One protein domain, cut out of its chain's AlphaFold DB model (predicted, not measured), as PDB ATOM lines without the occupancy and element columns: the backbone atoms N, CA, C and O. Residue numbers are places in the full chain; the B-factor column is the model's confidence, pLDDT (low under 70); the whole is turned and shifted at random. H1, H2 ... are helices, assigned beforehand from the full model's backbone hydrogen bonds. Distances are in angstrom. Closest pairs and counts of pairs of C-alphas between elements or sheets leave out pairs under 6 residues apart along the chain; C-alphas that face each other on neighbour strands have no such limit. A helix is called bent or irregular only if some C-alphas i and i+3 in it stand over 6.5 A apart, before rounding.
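AT A GLANCE: This is residues 25 to 94 of the 96 residues of the protein "SECA_MOTOR_DEAD domain-containing protein" of Myxococcales bacterium (UniProt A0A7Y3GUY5). One long, straight helix, H4, makes the length of the model, and three short helices, H1, H2 and H3, form a small head at its beginning. H1 and H2 pack on the first part of H4, H3 sits by its first residue, and residues 68 to 94, of which 68 to 92 belong to H4, stick out as a bare arm. The printed part has 70 residues, with four named helices in the order H1, H2, H3, H4 and no named strand; the class is all helix. The whole is extended, with a radius of gyration of the C-alphas of 20.6 A, and spans 72 by 18 by 13 A.

HOW THE PARTS SIT: H1, residues 27 to 32, touches H4, residues 52 to 92, and H4 touches H1 with residues 59 to 66 alone. The closest C-alphas, those of Val 29 and Ala 63, are 6.1 A apart, and the two lines are about perpendicular, at 77 degrees. H2, residues 35 to 41, is close to but not clearly touching H1, the closest C-alphas being those of Arg 30 and Leu 38 at 7.9 A; their lines are only just about perpendicular, at 71 degrees. H2 only just touches H4, with 3 pairs of C-alphas within 8 A, and H4 touches H2 with residues 52 to 56 alone. The closest C-alphas there are those of Ala 41 and Val 55, 7.1 A apart, and the helices run opposite ways at a steep tilt of 38 degrees. H3, residues 44 to 48, and H2 meet only through their link, and H3 is apart from H1. H3 is close to but not clearly touching H4, the closest C-alphas being those of Leu 46 and Gly 52 at 5.1 A. In H1, H2, H3 and H4 every O i to N i+4 pair is within hydrogen-bond range.

IN THESE COORDINATES: H1 begins at C-alpha 27, at (-20.813, -8.094, 37.342), and measures 8.7 A from first to last C-alpha. H2 measures 9.7 A and H3 6.1 A. H4 runs 60.0 A from C-alpha 52 at (-38.368, -7.860, 44.852) to C-alpha 92 at (7.214, 23.724, 22.064), and no helix is bent.

THE WHOLE: The two C-alphas farthest apart, those of Arg 48 and Gly 94, are 71.9 A apart. Without residues 68 to 94, which stand free, the body has 43 residues and spans 30 by 17 by 12 A. The links from H1 to H2, H2 to H3 and H3 to H4 are tight, and the printed part has no cut. The mean pLDDT of the printed part is 78.9, and residue 25 and residues 91 to 94 are under 70.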
ATOM      1  N   GLU A  25     -26.674 -10.949  40.460       68.69
ATOM      2  CA  GLU A  25     -25.313 -11.469  40.350       68.69
ATOM      3  C   GLU A  25     -24.518 -10.867  39.194       68.69
ATOM      4  O   GLU A  25     -23.334 -11.186  39.059       68.69
ATOM      5  N   ASP A  26     -25.140 -10.003  38.385       74.38
ATOM      6  CA  ASP A  26     -24.457  -9.378  37.263       74.38
ATOM      7  C   ASP A  26     -23.186  -8.653  37.737       74.38
ATOM      8  O   ASP A  26     -23.196  -8.001  38.792       74.38
ATOM      9  N   PRO A  27     -22.083  -8.716  36.966       70.75
ATOM     10  CA  PRO A  27     -20.813  -8.094  37.342       70.75
ATOM     11  C   PRO A  27     -20.962  -6.609  37.686       70.75
ATOM     12  O   PRO A  27     -20.382  -6.132  38.654       70.75
ATOM     13  N   LEU A  28     -21.826  -5.914  36.945       71.12
ATOM     14  CA  LEU A  28     -22.224  -4.529  37.183       71.12
ATOM     15  C   LEU A  28     -22.835  -4.316  38.571       71.12
ATOM     16  O   LEU A  28     -22.507  -3.374  39.275       71.12
ATOM     17  N   VAL A  29     -23.724  -5.198  39.002       72.12
ATOM     18  CA  VAL A  29     -24.360  -5.074  40.314       72.12
ATOM     19  C   VAL A  29     -23.345  -5.406  41.418       72.12
ATOM     20  O   VAL A  29     -23.282  -4.708  42.428       72.12
ATOM     21  N   ARG A  30     -22.478  -6.401  41.206       74.38
ATOM     22  CA  ARG A  30     -21.412  -6.763  42.157       74.38
ATOM     23  C   ARG A  30     -20.334  -5.694  42.323       74.38
ATOM     24  O   ARG A  30     -19.822  -5.535  43.424       74.38
ATOM     25  N   GLU A  31     -19.988  -4.976  41.260       76.44
ATOM     26  CA  GLU A  31     -18.957  -3.934  41.301       76.44
ATOM     27  C   GLU A  31     -19.426  -2.686  42.068       76.44
ATOM     28  O   GLU A  31     -18.634  -2.045  42.757       76.44
ATOM     29  N   PHE A  32     -20.718  -2.352  41.985       73.62
ATOM     30  CA  PHE A  32     -21.254  -1.110  42.549       73.62
ATOM     31  C   PHE A  32     -21.963  -1.266  43.902       73.62
ATOM     32  O   PHE A  32     -22.159  -0.262  44.594       73.62
ATOM     33  N   PHE A  33     -22.349  -2.480  44.308       73.31
ATOM     34  CA  PHE A  33     -23.075  -2.707  45.559       73.31
ATOM     35  C   PHE A  33     -22.293  -3.524  46.580       73.31
ATOM     36  O   PHE A  33     -21.662  -4.531  46.274       73.31
ATOM     37  N   HIS A  34     -22.423  -3.125  47.846       75.75
ATOM     38  CA  HIS A  34     -21.847  -3.862  48.963       75.75
ATOM     39  C   HIS A  34     -22.487  -5.265  49.076       75.75
ATOM     40  O   HIS A  34     -23.715  -5.373  49.003       75.75
ATOM     41  N   PRO A  35     -21.716  -6.335  49.349       73.88
ATOM     42  CA  PRO A  35     -22.219  -7.714  49.416       73.88
ATOM     43  C   PRO A  35     -23.372  -7.925  50.413       73.88
ATOM     44  O   PRO A  35     -24.205  -8.811  50.235       73.88
ATOM     45  N   ILE A  36     -23.466  -7.079  51.443       71.12
ATOM     46  CA  ILE A  36     -24.582  -7.080  52.407       71.12
ATOM     47  C   ILE A  36     -25.905  -6.668  51.740       71.12
ATOM     48  O   ILE A  36     -26.928  -7.303  51.977       71.12
ATOM     49  N   LEU A  37     -25.891  -5.643  50.880       72.56
ATOM     50  CA  LEU A  37     -27.090  -5.201  50.161       72.56
ATOM     51  C   LEU A  37     -27.565  -6.270  49.176       72.56
ATOM     52  O   LEU A  37     -28.766  -6.484  49.053       72.56
ATOM     53  N   LEU A  38     -26.632  -6.986  48.541       74.62
ATOM     54  CA  LEU A  38     -26.949  -8.105  47.650       74.62
ATOM     55  C   LEU A  38     -27.591  -9.270  48.405       74.62
ATOM     56  O   LEU A  38     -28.594  -9.807  47.950       74.62
ATOM     57  N   ARG A  39     -27.088  -9.606  49.601       75.19
ATOM     58  CA  ARG A  39     -27.710 -10.618  50.471       75.19
ATOM     59  C   ARG A  39     -29.125 -10.241  50.906       75.19
ATOM     60  O   ARG A  39     -29.998 -11.100  50.929       75.19
ATOM     61  N   ILE A  40     -29.359  -8.973  51.242       72.00
ATOM     62  CA  ILE A  40     -30.702  -8.489  51.595       72.00
ATOM     63  C   ILE A  40     -31.618  -8.543  50.368       72.00
ATOM     64  O   ILE A  40     -32.753  -9.005  50.480       72.00
ATOM     65  N   ALA A  41     -31.113  -8.137  49.200       71.19
ATOM     66  CA  ALA A  41     -31.839  -8.177  47.934       71.19
ATOM     67  C   ALA A  41     -32.228  -9.605  47.506       71.19
ATOM     68  O   ALA A  41     -33.261  -9.780  46.871       71.19
ATOM     69  N   GLN A  42     -31.431 -10.608  47.883       71.94
ATOM     70  CA  GLN A  42     -31.694 -12.034  47.651       71.94
ATOM     71  C   GLN A  42     -32.545 -12.695  48.749       71.94
ATOM     72  O   GLN A  42     -32.836 -13.886  48.663       71.94
ATOM     73  N   SER A  43     -32.919 -11.973  49.808       74.56
ATOM     74  CA  SER A  43     -33.696 -12.571  50.894       74.56
ATOM     75  C   SER A  43     -35.148 -12.817  50.475       74.56
ATOM     76  O   SER A  43     -35.810 -11.926  49.939       74.56
ATOM     77  N   GLU A  44     -35.688 -13.991  50.827       70.50
ATOM     78  CA  GLU A  44     -37.108 -14.339  50.616       70.50
ATOM     79  C   GLU A  44     -38.075 -13.320  51.239       70.50
ATOM     80  O   GLU A  44     -39.247 -13.256  50.873       70.50
ATOM     81  N   VAL A  45     -37.607 -12.515  52.194       71.88
ATOM     82  CA  VAL A  45     -38.397 -11.467  52.844       71.88
ATOM     83  C   VAL A  45     -38.899 -10.446  51.822       71.88
ATOM     84  O   VAL A  45     -40.049 -10.018  51.900       71.88
ATOM     85  N   LEU A  46     -38.080 -10.078  50.833       70.50
ATOM     86  CA  LEU A  46     -38.484  -9.121  49.801       70.50
ATOM     87  C   LEU A  46     -39.493  -9.710  48.814       70.50
ATOM     88  O   LEU A  46     -40.372  -8.978  48.345       70.50
ATOM     89  N   ASP A  47     -39.400 -11.009  48.539       73.19
ATOM     90  CA  ASP A  47     -40.365 -11.723  47.703       73.19
ATOM     91  C   ASP A  47     -41.703 -11.891  48.423       73.19
ATOM     92  O   ASP A  47     -42.750 -11.597  47.846       73.19
ATOM     93  N   ARG A  48     -41.685 -12.229  49.720       73.88
ATOM     94  CA  ARG A  48     -42.896 -12.296  50.559       73.88
ATOM     95  C   ARG A  48     -43.614 -10.950  50.676       73.88
ATOM     96  O   ARG A  48     -44.832 -10.920  50.815       73.88
ATOM     97  N   LEU A  49     -42.876  -9.842  50.599       77.44
ATOM     98  CA  LEU A  49     -43.426  -8.483  50.601       77.44
ATOM     99  C   LEU A  49     -43.808  -7.975  49.196       77.44
ATOM    100  O   LEU A  49     -44.296  -6.853  49.066       77.44
ATOM    101  N   GLY A  50     -43.562  -8.752  48.132       76.88
ATOM    102  CA  GLY A  50     -43.797  -8.333  46.743       76.88
ATOM    103  C   GLY A  50     -42.920  -7.156  46.290       76.88
ATOM    104  O   GLY A  50     -43.211  -6.491  45.291       76.88
ATOM    105  N   LEU A  51     -41.848  -6.861  47.029       77.25
ATOM    106  CA  LEU A  51     -40.954  -5.728  46.785       77.25
ATOM    107  C   LEU A  51     -39.760  -6.090  45.900       77.25
ATOM    108  O   LEU A  51     -39.120  -5.172  45.382       77.25
ATOM    109  N   GLY A  52     -39.498  -7.379  45.659       74.50
ATOM    110  CA  GLY A  52     -38.368  -7.860  44.852       74.50
ATOM    111  C   GLY A  52     -38.230  -7.136  43.507       74.50
ATOM    112  O   GLY A  52     -37.172  -6.595  43.192       74.50
ATOM    113  N   SER A  53     -39.330  -6.976  42.757       74.81
ATOM    114  CA  SER A  53     -39.300  -6.282  41.455       74.81
ATOM    115  C   SER A  53     -38.982  -4.782  41.550       74.81
ATOM    116  O   SER A  53     -38.354  -4.215  40.652       74.81
ATOM    117  N   LYS A  54     -39.411  -4.106  42.625       79.62
ATOM    118  CA  LYS A  54     -39.116  -2.681  42.852       79.62
ATOM    119  C   LYS A  54     -37.663  -2.493  43.271       79.62
ATOM    120  O   LYS A  54     -36.996  -1.614  42.730       79.62
ATOM    121  N   VAL A  55     -37.177  -3.339  44.179       78.62
ATOM    122  CA  VAL A  55     -35.785  -3.330  44.638       78.62
ATOM    123  C   VAL A  55     -34.845  -3.649  43.476       78.62
ATOM    124  O   VAL A  55     -33.909  -2.893  43.246       78.62
ATOM    125  N   GLY A  56     -35.140  -4.668  42.666       76.56
ATOM    126  CA  GLY A  56     -34.350  -5.005  41.478       76.56
ATOM    127  C   GLY A  56     -34.272  -3.858  40.464       76.56
ATOM    128  O   GLY A  56     -33.183  -3.501  40.015       76.56
ATOM    129  N   ARG A  57     -35.401  -3.196  40.160       79.62
ATOM    130  CA  ARG A  57     -35.406  -2.000  39.293       79.62
ATOM    131  C   ARG A  57     -34.582  -0.852  39.874       79.62
ATOM    132  O   ARG A  57     -33.879  -0.176  39.121       79.62
ATOM    133  N   PHE A  58     -34.669  -0.624  41.184       81.81
ATOM    134  CA  PHE A  58     -33.890   0.410  41.862       81.81
ATOM    135  C   PHE A  58     -32.389   0.116  41.798       81.81
ATOM    136  O   PHE A  58     -31.621   0.983  41.382       81.81
ATOM    137  N   LEU A  59     -31.986  -1.113  42.134       77.81
ATOM    138  CA  LEU A  59     -30.592  -1.548  42.077       77.81
ATOM    139  C   LEU A  59     -30.023  -1.385  40.665       77.81
ATOM    140  O   LEU A  59     -28.967  -0.779  40.498       77.81
ATOM    141  N   ASN A  60     -30.757  -1.836  39.646       77.69
ATOM    142  CA  ASN A  60     -30.329  -1.689  38.259       77.69
ATOM    143  C   ASN A  60     -30.199  -0.217  37.842       77.69
ATOM    144  O   ASN A  60     -29.189   0.180  37.270       77.69
ATOM    145  N   SER A  61     -31.184   0.620  38.181       81.56
ATOM    146  CA  SER A  61     -31.143   2.054  37.854       81.56
ATOM    147  C   SER A  61     -29.950   2.754  38.509       81.56
ATOM    148  O   SER A  61     -29.305   3.604  37.897       81.56
ATOM    149  N   TYR A  62     -29.628   2.385  39.750       82.56
ATOM    150  CA  TYR A  62     -28.474   2.928  40.455       82.56
ATOM    151  C   TYR A  62     -27.150   2.442  39.853       82.56
ATOM    152  O   TYR A  62     -26.264   3.267  39.640       82.56
ATOM    153  N   ALA A  63     -27.025   1.149  39.525       79.44
ATOM    154  CA  ALA A  63     -25.845   0.620  38.838       79.44
ATOM    155  C   ALA A  63     -25.616   1.349  37.506       79.44
ATOM    156  O   ALA A  63     -24.527   1.863  37.266       79.44
ATOM    157  N   GLN A  64     -26.662   1.497  36.686       82.94
ATOM    158  CA  GLN A  64     -26.593   2.243  35.426       82.94
ATOM    159  C   GLN A  64     -26.136   3.690  35.639       82.94
ATOM    160  O   GLN A  64     -25.203   4.144  34.979       82.94
ATOM    161  N   ALA A  65     -26.713   4.400  36.613       85.25
ATOM    162  CA  ALA A  65     -26.309   5.770  36.922       85.25
ATOM    163  C   ALA A  65     -24.850   5.864  37.408       85.25
ATOM    164  O   ALA A  65     -24.150   6.833  37.107       85.25
ATOM    165  N   ALA A  66     -24.373   4.877  38.168       82.94
ATOM    166  CA  ALA A  66     -22.998   4.839  38.650       82.94
ATOM    167  C   ALA A  66     -21.997   4.610  37.503       82.94
ATOM    168  O   ALA A  66     -20.995   5.321  37.413       82.94
ATOM    169  N   VAL A  67     -22.316   3.708  36.572       84.31
ATOM    170  CA  VAL A  67     -21.542   3.468  35.341       84.31
ATOM    171  C   VAL A  67     -21.502   4.710  34.462       84.31
ATOM    172  O   VAL A  67     -20.436   5.125  34.012       84.31
ATOM    173  N   GLU A  68     -22.650   5.356  34.255       86.31
ATOM    174  CA  GLU A  68     -22.734   6.590  33.475       86.31
ATOM    175  C   GLU A  68     -21.863   7.697  34.077       86.31
ATOM    176  O   GLU A  68     -21.147   8.390  33.346       86.31
ATOM    177  N   ARG A  69     -21.870   7.840  35.409       87.62
ATOM    178  CA  ARG A  69     -20.999   8.786  36.120       87.62
ATOM    179  C   ARG A  69     -19.525   8.437  35.963       87.62
ATOM    180  O   ARG A  69     -18.733   9.340  35.691       87.62
ATOM    181  N   ARG A  70     -19.158   7.159  36.094       86.19
ATOM    182  CA  ARG A  70     -17.778   6.698  35.903       86.19
ATOM    183  C   ARG A  70     -17.290   7.022  34.494       86.19
ATOM    184  O   ARG A  70     -16.306   7.744  34.360       86.19
ATOM    185  N   HIS A  71     -18.035   6.637  33.463       87.62
ATOM    186  CA  HIS A  71     -17.687   6.961  32.079       87.62
ATOM    187  C   HIS A  71     -17.666   8.467  31.803       87.62
ATOM    188  O   HIS A  71     -16.835   8.952  31.038       87.62
ATOM    189  N   ALA A  72     -18.548   9.252  32.430       90.56
ATOM    190  CA  ALA A  72     -18.476  10.708  32.338       90.56
ATOM    191  C   ALA A  72     -17.187  11.261  32.968       90.56
ATOM    192  O   ALA A  72     -16.593  12.186  32.414       90.56
ATOM    193  N   SER A  73     -16.743  10.701  34.096       90.62
ATOM    194  CA  SER A  73     -15.494  11.101  34.749       90.62
ATOM    195  C   SER A  73     -14.255  10.701  33.944       90.62
ATOM    196  O   SER A  73     -13.367  11.532  33.771       90.62
ATOM    197  N   GLU A  74     -14.241   9.495  33.369       90.69
ATOM    198  CA  GLU A  74     -13.179   8.996  32.489       90.69
ATOM    199  C   GLU A  74     -13.049   9.885  31.247       90.69
ATOM    200  O   GLU A  74     -11.965  10.383  30.959       90.69
ATOM    201  N   ARG A  75     -14.168  10.211  30.581       92.62
ATOM    202  CA  ARG A  75     -14.168  11.150  29.443       92.62
ATOM    203  C   ARG A  75     -13.589  12.515  29.809       92.62
ATOM    204  O   ARG A  75     -12.808  13.072  29.050       92.62
ATOM    205  N   ARG A  76     -13.945  13.060  30.977       92.94
ATOM    206  CA  ARG A  76     -13.385  14.339  31.453       92.94
ATOM    207  C   ARG A  76     -11.894  14.240  31.766       92.94
ATOM    208  O   ARG A  76     -11.181  15.218  31.585       92.94
ATOM    209  N   ALA A  77     -11.429  13.104  32.281       92.62
ATOM    210  CA  ALA A  77     -10.013  12.885  32.547       92.62
ATOM    211  C   ALA A  77      -9.208  12.877  31.243       92.62
ATOM    212  O   ALA A  77      -8.245  13.630  31.148       92.62
ATOM    213  N   VAL A  78      -9.677  12.134  30.235       93.75
ATOM    214  CA  VAL A  78      -9.062  12.096  28.898       93.75
ATOM    215  C   VAL A  78      -9.006  13.494  28.281       93.75
ATOM    216  O   VAL A  78      -7.936  13.938  27.889       93.75
ATOM    217  N   LEU A  79     -10.116  14.243  28.281       93.06
ATOM    218  CA  LEU A  79     -10.140  15.600  27.714       93.06
ATOM    219  C   LEU A  79      -9.170  16.564  28.411       93.06
ATOM    220  O   LEU A  79      -8.529  17.380  27.756       93.06
ATOM    221  N   ARG A  80      -9.031  16.470  29.741       92.19
ATOM    222  CA  ARG A  80      -8.055  17.289  30.479       92.19
ATOM    223  C   ARG A  80      -6.619  16.923  30.131       92.19
ATOM    224  O   ARG A  80      -5.768  17.804  30.064       92.19
ATOM    225  N   GLU A  81      -6.342  15.639  29.937       91.00
ATOM    226  CA  GLU A  81      -5.025  15.182  29.502       91.00
ATOM    227  C   GLU A  81      -4.700  15.700  28.096       91.00
ATOM    228  O   GLU A  81      -3.598  16.203  27.870       91.00
ATOM    229  N   GLU A  82      -5.673  15.666  27.182       90.06
ATOM    230  CA  GLU A  82      -5.528  16.247  25.847       90.06
ATOM    231  C   GLU A  82      -5.264  17.754  25.899       90.06
ATOM    232  O   GLU A  82      -4.326  18.211  25.253       90.06
ATOM    233  N   GLU A  83      -5.993  18.508  26.728       89.81
ATOM    234  CA  GLU A  83      -5.790  19.955  26.895       89.81
ATOM    235  C   GLU A  83      -4.386  20.282  27.439       89.81
ATOM    236  O   GLU A  83      -3.711  21.199  26.965       89.81
ATOM    237  N   VAL A  84      -3.905  19.528  28.434       88.31
ATOM    238  CA  VAL A  84      -2.547  19.707  28.979       88.31
ATOM    239  C   VAL A  84      -1.492  19.382  27.924       88.31
ATOM    240  O   VAL A  84      -0.482  20.084  27.825       88.31
ATOM    241  N   ARG A  85      -1.713  18.329  27.136       84.44
ATOM    242  CA  ARG A  85      -0.815  17.918  26.057       84.44
ATOM    243  C   ARG A  85      -0.764  18.966  24.944       84.44
ATOM    244  O   ARG A  85       0.329  19.330  24.521       84.44
ATOM    245  N   GLU A  86      -1.912  19.491  24.528       85.88
ATOM    246  CA  GLU A  86      -2.011  20.558  23.531       85.88
ATOM    247  C   GLU A  86      -1.288  21.824  23.998       85.88
ATOM    248  O   GLU A  86      -0.451  22.350  23.268       85.88
ATOM    249  N   LYS A  87      -1.498  22.254  25.252       82.50
ATOM    250  CA  LYS A  87      -0.763  23.389  25.833       82.50
ATOM    251  C   LYS A  87       0.747  23.169  25.776       82.50
ATOM    252  O   LYS A  87       1.469  24.053  25.333       82.50
ATOM    253  N   ARG A  88       1.241  21.993  26.182       80.62
ATOM    254  CA  ARG A  88       2.683  21.676  26.141       80.62
ATOM    255  C   ARG A  88       3.254  21.724  24.722       80.62
ATOM    256  O   ARG A  88       4.345  22.255  24.542       80.62
ATOM    257  N   PHE A  89       2.529  21.212  23.729       77.56
ATOM    258  CA  PHE A  89       2.964  21.273  22.332       77.56
ATOM    259  C   PHE A  89       2.885  22.684  21.741       77.56
ATOM    260  O   PHE A  89       3.781  23.066  20.996       77.56
ATOM    261  N   ALA A  90       1.894  23.490  22.127       74.31
ATOM    262  CA  ALA A  90       1.795  24.889  21.715       74.31
ATOM    263  C   ALA A  90       2.982  25.736  22.215       74.31
ATOM    264  O   ALA A  90       3.441  26.622  21.501       74.31
ATOM    265  N   PHE A  91       3.528  25.436  23.401       64.19
ATOM    266  CA  PHE A  91       4.755  26.079  23.891       64.19
ATOM    267  C   PHE A  91       6.033  25.560  23.212       64.19
ATOM    268  O   PHE A  91       6.999  26.307  23.102       64.19
ATOM    269  N   ALA A  92       6.057  24.308  22.748       65.00
ATOM    270  CA  ALA A  92       7.214  23.724  22.064       65.00
ATOM    271  C   ALA A  92       7.287  24.069  20.562       65.00
ATOM    272  O   ALA A  92       8.344  23.912  19.960       65.00
ATOM    273  N   GLY A  93       6.187  24.533  19.956       59.06
ATOM    274  CA  GLY A  93       6.111  24.917  18.540       59.06
ATOM    275  C   GLY A  93       6.456  26.380  18.239       59.06
ATOM    276  O   GLY A  93       6.284  26.819  17.107       59.06
ATOM    277  N   GLY A  94       6.898  27.148  19.238       57.38
ATOM    278  CA  GLY A  94       7.197  28.573  19.112       57.38
ATOM    279  C   GLY A  94       8.680  28.894  19.234       57.38
ATOM    280  O   GLY A  94       9.034  29.585  20.177       57.38
TER     281      GLY A  94